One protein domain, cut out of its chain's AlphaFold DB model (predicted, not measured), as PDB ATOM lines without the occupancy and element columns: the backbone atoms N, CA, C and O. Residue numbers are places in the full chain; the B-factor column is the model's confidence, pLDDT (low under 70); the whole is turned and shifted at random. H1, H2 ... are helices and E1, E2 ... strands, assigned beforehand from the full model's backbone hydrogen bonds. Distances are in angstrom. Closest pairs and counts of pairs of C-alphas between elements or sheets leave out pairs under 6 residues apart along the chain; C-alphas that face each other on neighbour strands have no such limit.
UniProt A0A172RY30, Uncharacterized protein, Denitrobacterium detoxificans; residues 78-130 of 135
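What this domain is: This is residues 78 to 130 of the 135 residues of an uncharacterized protein of Denitrobacterium detoxificans (UniProt A0A172RY30). The two longer helices, H2 and H3, pack on each other at a steep angle, and a small two-stranded hairpin, E1 and E2, sits by the first turns of H3, with E1 nearer to them than E2. The short helix H1 follows straight on from the hairpin and lies near the beginnings of both H2 and H3. The printed part has 53 residues, with two named strands and then three named helices in the order E1, E2, H1, H2, H3; the sheet is E1 - E2, antiparallel, and the class is mostly helix. The whole is compact, with a radius of gyration of the C-alphas of 10.4 A, and rounded, spanning 27 by 24 by 17 A.

How they stand to each other: Strand E1, residues 78 to 80, and strand E2, residues 86 to 88, are antiparallel neighbours and form a hairpin, with 145 degrees between their directions. N 79 and O 87 are 2.8 A apart and N 87 and O 79 are 3.1 A apart, both within hydrogen-bond range. Helix H1, residues 89 to 93, follows E2 with no residue between; the closest C-alphas of E1 and H1 are those of Arg 78 and Met 89, 5.5 A apart. H1 is close to but not clearly touching helix H2, residues 98 to 108, the closest C-alphas being those of Ala 93 and Ala 101, 7.8 A apart. Helix H3, residues 113 to 128, is also close to but not clearly touching H1, with the C-alphas of Met 89 and Pro 113 closest at 6.7 A. H2 and H3 touch, at a steep tilt of 52 degrees, opposite ways; their closest C-alphas are those of Ala 101 and Tyr 120, 6.9 A apart. The closest C-alphas of E1 and H3 are those of Val 79 and Gln 114, 5.3 A apart. E2 is apart from H3, and H2 is apart from both strands. In H1, H2 and H3 every O i to N i+4 pair is within hydrogen-bond range.

Where its parts are: E1 begins at C-alpha 78, (18.636, -13.433, 37.950), and is 6.9 A long; E2 is 7.0 A long. H1 measures 5.9 A from first to last C-alpha. H2 measures 15.1 A, from C-alpha 98 at (33.753, -22.069, 30.966) to C-alpha 108. H3, the longest helix, measures 21.8 A and ends at C-alpha 128, (42.608, -12.353, 34.131).

The domain as a whole: The two C-alphas farthest apart are those of Pro 110 and Asp 129, at 27.3 A. The printed part has no cut, and its four links are tight. The mean pLDDT of the printed part is 89.5, and no printed residue is under 70.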
ATOM      1  N   ARG A  78      18.108 -14.725  38.323       72.50
ATOM      2  CA  ARG A  78      18.636 -13.433  37.950       72.50
ATOM      3  C   ARG A  78      19.530 -12.864  39.017       72.50
ATOM      4  O   ARG A  78      19.292 -12.967  40.217       72.50
ATOM      5  N   VAL A  79      20.538 -12.185  38.520       78.94
ATOM      6  CA  VAL A  79      21.686 -11.730  39.264       78.94
ATOM      7  C   VAL A  79      21.881 -10.253  38.977       78.94
ATOM      8  O   VAL A  79      21.752  -9.795  37.837       78.94
ATOM      9  N   TRP A  80      22.212  -9.510  40.027       77.06
ATOM     10  CA  TRP A  80      22.639  -8.125  39.907       77.06
ATOM     11  C   TRP A  80      24.102  -8.069  39.494       77.06
ATOM     12  O   TRP A  80      24.987  -8.474  40.253       77.06
ATOM     13  N   THR A  81      24.355  -7.511  38.316       81.81
ATOM     14  CA  THR A  81      25.711  -7.315  37.811       81.81
ATOM     15  C   THR A  81      26.347  -6.067  38.422       81.81
ATOM     16  O   THR A  81      25.667  -5.156  38.907       81.81
ATOM     17  N   TYR A  82      27.676  -5.956  38.350       78.38
ATOM     18  CA  TYR A  82      28.366  -4.720  38.746       78.38
ATOM     19  C   TYR A  82      28.063  -3.537  37.815       78.38
ATOM     20  O   TYR A  82      28.284  -2.388  38.195       78.38
ATOM     21  N   GLN A  83      27.505  -3.806  36.632       80.00
ATOM     22  CA  GLN A  83      26.996  -2.800  35.697       80.00
ATOM     23  C   GLN A  83      25.593  -2.295  36.087       80.00
ATOM     24  O   GLN A  83      25.058  -1.416  35.417       80.00
ATOM     25  N   GLY A  84      25.005  -2.813  37.175       72.06
ATOM     26  CA  GLY A  84      23.686  -2.410  37.666       72.06
ATOM     27  C   GLY A  84      22.520  -3.025  36.893       72.06
ATOM     28  O   GLY A  84      21.407  -2.524  36.997       72.06
ATOM     29  N   GLN A  85      22.768  -4.081  36.118       74.56
ATOM     30  CA  GLN A  85      21.750  -4.792  35.343       74.56
ATOM     31  C   GLN A  85      21.251  -6.011  36.124       74.56
ATOM     32  O   GLN A  85      22.029  -6.635  36.847       74.56
ATOM     33  N   VAL A  86      19.984  -6.382  35.935       75.00
ATOM     34  CA  VAL A  86      19.412  -7.645  36.418       75.00
ATOM     35  C   VAL A  86      19.294  -8.599  35.241       75.00
ATOM     36  O   VAL A  86      18.375  -8.498  34.423       75.00
ATOM     37  N   LEU A  87      20.237  -9.530  35.154       78.75
ATOM     38  CA  LEU A  87      20.315 -10.494  34.060       78.75
ATOM     39  C   LEU A  87      20.088 -11.902  34.572       78.75
ATOM     40  O   LEU A  87      20.431 -12.216  35.705       78.75
ATOM     41  N   ASP A  88      19.518 -12.740  33.719       84.00
ATOM     42  CA  ASP A  88      19.381 -14.164  33.986       84.00
ATOM     43  C   ASP A  88      20.749 -14.866  34.017       84.00
ATOM     44  O   ASP A  88      21.631 -14.556  33.219       84.00
ATOM     45  N   MET A  89      20.935 -15.804  34.941       85.12
ATOM     46  CA  MET A  89      22.189 -16.510  35.177       85.12
ATOM     47  C   MET A  89      22.569 -17.362  33.972       85.12
ATOM     48  O   MET A  89      23.758 -17.446  33.679       85.12
ATOM     49  N   ASP A  90      21.610 -17.910  33.221       87.19
ATOM     50  CA  ASP A  90      21.913 -18.612  31.972       87.19
ATOM     51  C   ASP A  90      22.455 -17.627  30.929       87.19
ATOM     52  O   ASP A  90      23.418 -17.924  30.219       87.19
ATOM     53  N   THR A  91      21.906 -16.405  30.886       88.44
ATOM     54  CA  THR A  91      22.432 -15.329  30.029       88.44
ATOM     55  C   THR A  91      23.845 -14.952  30.448       88.44
ATOM     56  O   THR A  91      24.724 -14.877  29.600       88.44
ATOM     57  N   ILE A  92      24.094 -14.761  31.743       91.19
ATOM     58  CA  ILE A  92      25.424 -14.436  32.270       91.19
ATOM     59  C   ILE A  92      26.418 -15.564  31.974       91.19
ATOM     60  O   ILE A  92      27.539 -15.294  31.541       91.19
ATOM     61  N   ALA A  93      26.014 -16.822  32.164       91.19
ATOM     62  CA  ALA A  93      26.849 -18.001  31.952       91.19
ATOM     63  C   ALA A  93      27.352 -18.112  30.506       91.19
ATOM     64  O   ALA A  93      28.450 -18.620  30.285       91.19
ATOM     65  N   HIS A  94      26.616 -17.579  29.524       92.88
ATOM     66  CA  HIS A  94      27.091 -17.498  28.139       92.88
ATOM     67  C   HIS A  94      28.324 -16.601  27.951       92.88
ATOM     68  O   HIS A  94      29.060 -16.797  26.984       92.88
ATOM     69  N   TYR A  95      28.559 -15.646  28.852       94.75
ATOM     70  CA  TYR A  95      29.718 -14.749  28.827       94.75
ATOM     71  C   TYR A  95      30.862 -15.225  29.728       94.75
ATOM     72  O   TYR A  95      31.969 -14.693  29.644       94.75
ATOM     73  N   MET A  96      30.616 -16.205  30.600       95.00
ATOM     74  CA  MET A  96      31.618 -16.698  31.539       95.00
ATOM     75  C   MET A  96      32.680 -17.558  30.845       95.00
ATOM     76  O   MET A  96      32.403 -18.322  29.918       95.00
ATOM     77  N   ASP A  97      33.910 -17.480  31.349       97.38
ATOM     78  CA  ASP A  97      34.950 -18.456  31.062       97.38
ATOM     79  C   ASP A  97      34.500 -19.815  31.595       97.38
ATOM     80  O   ASP A  97      34.289 -20.003  32.796       97.38
ATOM     81  N   ARG A  98      34.329 -20.760  30.672       95.75
ATOM     82  CA  ARG A  98      33.753 -22.069  30.966       95.75
ATOM     83  C   ARG A  98      34.559 -22.837  32.006       95.75
ATOM     84  O   ARG A  98      33.959 -23.420  32.900       95.75
ATOM     85  N   ASP A  99      35.885 -22.835  31.889       96.94
ATOM     86  CA  ASP A  99      36.749 -23.587  32.801       96.94
ATOM     87  C   ASP A  99      36.622 -23.027  34.222       96.94
ATOM     88  O   ASP A  99      36.412 -23.774  35.174       96.94
ATOM     89  N   LEU A 100      36.678 -21.698  34.364       97.31
ATOM     90  CA  LEU A 100      36.501 -21.047  35.658       97.31
ATOM     91  C   LEU A 100      35.104 -21.287  36.255       97.31
ATOM     92  O   LEU A 100      34.985 -21.521  37.457       97.31
ATOM     93  N   ALA A 101      34.054 -21.216  35.434       95.19
ATOM     94  CA  ALA A 101      32.682 -21.432  35.878       95.19
ATOM     95  C   ALA A 101      32.431 -22.892  36.292       95.19
ATOM     96  O   ALA A 101      31.781 -23.126  37.309       95.19
ATOM     97  N   GLU A 102      32.959 -23.868  35.548       95.44
ATOM     98  CA  GLU A 102      32.857 -25.289  35.898       95.44
ATOM     99  C   GLU A 102      33.598 -25.592  37.208       95.44
ATOM    100  O   GLU A 102      33.010 -26.213  38.096       95.44
ATOM    101  N   ASP A 103      34.833 -25.100  37.378       95.94
ATOM    102  CA  ASP A 103      35.596 -25.246  38.627       95.94
ATOM    103  C   ASP A 103      34.820 -24.667  39.816       95.94
ATOM    104  O   ASP A 103      34.656 -25.314  40.854       95.94
ATOM    105  N   LEU A 104      34.272 -23.463  39.642       95.31
ATOM    106  CA  LEU A 104      33.489 -22.815  40.681       95.31
ATOM    107  C   LEU A 104      32.203 -23.584  41.005       95.31
ATOM    108  O   LEU A 104      31.826 -23.696  42.171       95.31
ATOM    109  N   HIS A 105      31.541 -24.142  39.994       90.94
ATOM    110  CA  HIS A 105      30.330 -24.934  40.175       90.94
ATOM    111  C   HIS A 105      30.608 -26.217  40.960       90.94
ATOM    112  O   HIS A 105      29.833 -26.566  41.848       90.94
ATOM    113  N   PHE A 106      31.737 -26.884  40.707       94.25
ATOM    114  CA  PHE A 106      32.165 -28.036  41.504       94.25
ATOM    115  C   PHE A 106      32.440 -27.688  42.969       94.25
ATOM    116  O   PHE A 106      32.228 -28.531  43.842       94.25
ATOM    117  N   GLU A 107      32.925 -26.478  43.242       95.06
ATOM    118  CA  GLU A 107      33.273 -26.044  44.594       95.06
ATOM    119  C   GLU A 107      32.079 -25.520  45.397       95.06
ATOM    120  O   GLU A 107      31.997 -25.780  46.598       95.06
ATOM    121  N   LEU A 108      31.177 -24.772  44.757       92.12
ATOM    122  CA  LEU A 108      30.089 -24.070  45.441       92.12
ATOM    123  C   LEU A 108      28.744 -24.793  45.397       92.12
ATOM    124  O   LEU A 108      27.896 -24.496  46.235       92.12
ATOM    125  N   ALA A 109      28.502 -25.711  44.457       87.44
ATOM    126  CA  ALA A 109      27.175 -26.302  44.326       87.44
ATOM    127  C   ALA A 109      26.790 -27.180  45.543       87.44
ATOM    128  O   ALA A 109      27.587 -28.014  45.984       87.44
ATOM    129  N   PRO A 110      25.536 -27.089  46.035       85.94
ATOM    130  CA  PRO A 110      24.492 -26.134  45.641       85.94
ATOM    131  C   PRO A 110      24.715 -24.739  46.258       85.94
ATOM    132  O   PRO A 110      25.003 -24.629  47.447       85.94
ATOM    133  N   CYS A 111      24.512 -23.679  45.470       82.69
ATOM    134  CA  CYS A 111      24.630 -22.285  45.910       82.69
ATOM    135  C   CYS A 111      23.562 -21.391  45.272       82.69
ATOM    136  O   CYS A 111      22.998 -21.735  44.231       82.69
ATOM    137  N   GLU A 112      23.338 -20.220  45.868       82.25
ATOM    138  CA  GLU A 112      22.480 -19.184  45.292       82.25
ATOM    139  C   GLU A 112      23.126 -18.563  44.034       82.25
ATOM    140  O   GLU A 112      24.347 -18.371  44.003       82.25
ATOM    141  N   PRO A 113      22.346 -18.189  42.997       85.31
ATOM    142  CA  PRO A 113      22.884 -17.589  41.769       85.31
ATOM    143  C   PRO A 113      23.698 -16.308  42.004       85.31
ATOM    144  O   PRO A 113      24.713 -16.081  41.346       85.31
ATOM    145  N   GLN A 114      23.275 -15.474  42.962       83.81
ATOM    146  CA  GLN A 114      23.984 -14.237  43.297       83.81
ATOM    147  C   GLN A 114      25.359 -14.527  43.915       83.81
ATOM    148  O   GLN A 114      26.342 -13.907  43.512       83.81
ATOM    149  N   ASP A 115      25.437 -15.492  44.836       85.38
ATOM    150  CA  ASP A 115      26.697 -15.888  45.475       85.38
ATOM    151  C   ASP A 115      27.667 -16.475  44.442       85.38
ATOM    152  O   ASP A 115      28.857 -16.153  44.442       85.38
ATOM    153  N   PHE A 116      27.147 -17.285  43.512       91.62
ATOM    154  CA  PHE A 116      27.929 -17.829  42.405       91.62
ATOM    155  C   PHE A 116      28.528 -16.720  41.535       91.62
ATOM    156  O   PHE A 116      29.723 -16.738  41.240       91.62
ATOM    157  N   TYR A 117      27.717 -15.741  41.131       92.19
ATOM    158  CA  TYR A 117      28.180 -14.629  40.305       92.19
ATOM    159  C   TYR A 117      29.240 -13.774  41.003       92.19
ATOM    160  O   TYR A 117      30.257 -13.442  40.395       92.19
ATOM    161  N   GLU A 118      29.026 -13.420  42.271       92.31
ATOM    162  CA  GLU A 118      29.962 -12.572  43.015       92.31
ATOM    163  C   GLU A 118      31.327 -13.250  43.180       92.31
ATOM    164  O   GLU A 118      32.369 -12.625  42.951       92.31
ATOM    165  N   GLU A 119      31.333 -14.546  43.497       95.62
ATOM    166  CA  GLU A 119      32.565 -15.325  43.592       95.62
ATOM    167  C   GLU A 119      33.215 -15.536  42.215       95.62
ATOM    168  O   GLU A 119      34.442 -15.433  42.094       95.62
ATOM    169  N   TYR A 120      32.421 -15.745  41.159       96.38
ATOM    170  CA  TYR A 120      32.931 -15.802  39.790       96.38
ATOM    171  C   TYR A 120      33.651 -14.501  39.422       96.38
ATOM    172  O   TYR A 120      34.797 -14.547  38.976       96.38
ATOM    173  N   CYS A 121      33.040 -13.332  39.653       96.25
ATOM    174  CA  CYS A 121      33.675 -12.051  39.347       96.25
ATOM    175  C   CYS A 121      34.984 -11.852  40.116       96.25
ATOM    176  O   CYS A 121      35.962 -11.358  39.549       96.25
ATOM    177  N   ARG A 122      35.026 -12.268  41.390       96.56
ATOM    178  CA  ARG A 122      36.247 -12.223  42.201       96.56
ATOM    179  C   ARG A 122      37.361 -13.061  41.569       96.56
ATOM    180  O   ARG A 122      38.470 -12.557  41.391       96.56
ATOM    181  N   ARG A 123      37.079 -14.313  41.194       97.12
ATOM    182  CA  ARG A 123      38.086 -15.203  40.591       97.12
ATOM    183  C   ARG A 123      38.459 -14.812  39.165       97.12
ATOM    184  O   ARG A 123      39.621 -14.963  38.794       97.12
ATOM    185  N   HIS A 124      37.517 -14.285  38.382       97.19
ATOM    186  CA  HIS A 124      37.782 -13.753  37.041       97.19
ATOM    187  C   HIS A 124      38.835 -12.653  37.129       97.19
ATOM    188  O   HIS A 124      39.856 -12.713  36.447       97.19
ATOM    189  N   LYS A 125      38.650 -11.715  38.060       96.81
ATOM    190  CA  LYS A 125      39.618 -10.651  38.321       96.81
ATOM    191  C   LYS A 125      40.980 -11.179  38.757       96.81
ATOM    192  O   LYS A 125      41.997 -10.689  38.286       96.81
ATOM    193  N   GLU A 126      41.027 -12.194  39.615       96.56
ATOM    194  CA  GLU A 126      42.295 -12.803  40.043       96.56
ATOM    195  C   GLU A 126      43.025 -13.540  38.912       96.56
ATOM    196  O   GLU A 126      44.254 -13.527  38.863       96.56
ATOM    197  N   ARG A 127      42.280 -14.180  38.004       96.31
ATOM    198  CA  ARG A 127      42.834 -14.987  36.908       96.31
ATOM    199  C   ARG A 127      43.249 -14.147  35.702       96.31
ATOM    200  O   ARG A 127      44.264 -14.454  35.080       96.31
ATOM    201  N   PHE A 128      42.466 -13.124  35.368       96.06
ATOM    202  CA  PHE A 128      42.608 -12.353  34.131       96.06
ATOM    203  C   PHE A 128      43.047 -10.896  34.354       96.06
ATOM    204  O   PHE A 128      43.356 -10.215  33.381       96.06
ATOM    205  N   ASP A 129      43.129 -10.433  35.609       96.25
ATOM    206  CA  ASP A 129      43.471  -9.047  35.987       96.25
ATOM    207  C   ASP A 129      42.523  -7.993  35.370       96.25
ATOM    208  O   ASP A 129      42.900  -6.853  35.100       96.25
ATOM    209  N   GLU A 130      41.261  -8.374  35.153       94.62
ATOM    210  CA  GLU A 130      40.211  -7.513  34.603       94.62
ATOM    211  C   GLU A 130      38.860  -7.716  35.304       94.62
ATOM    212  O   GLU A 130      38.590  -8.755  35.904       94.62
TER     213      GLU A 130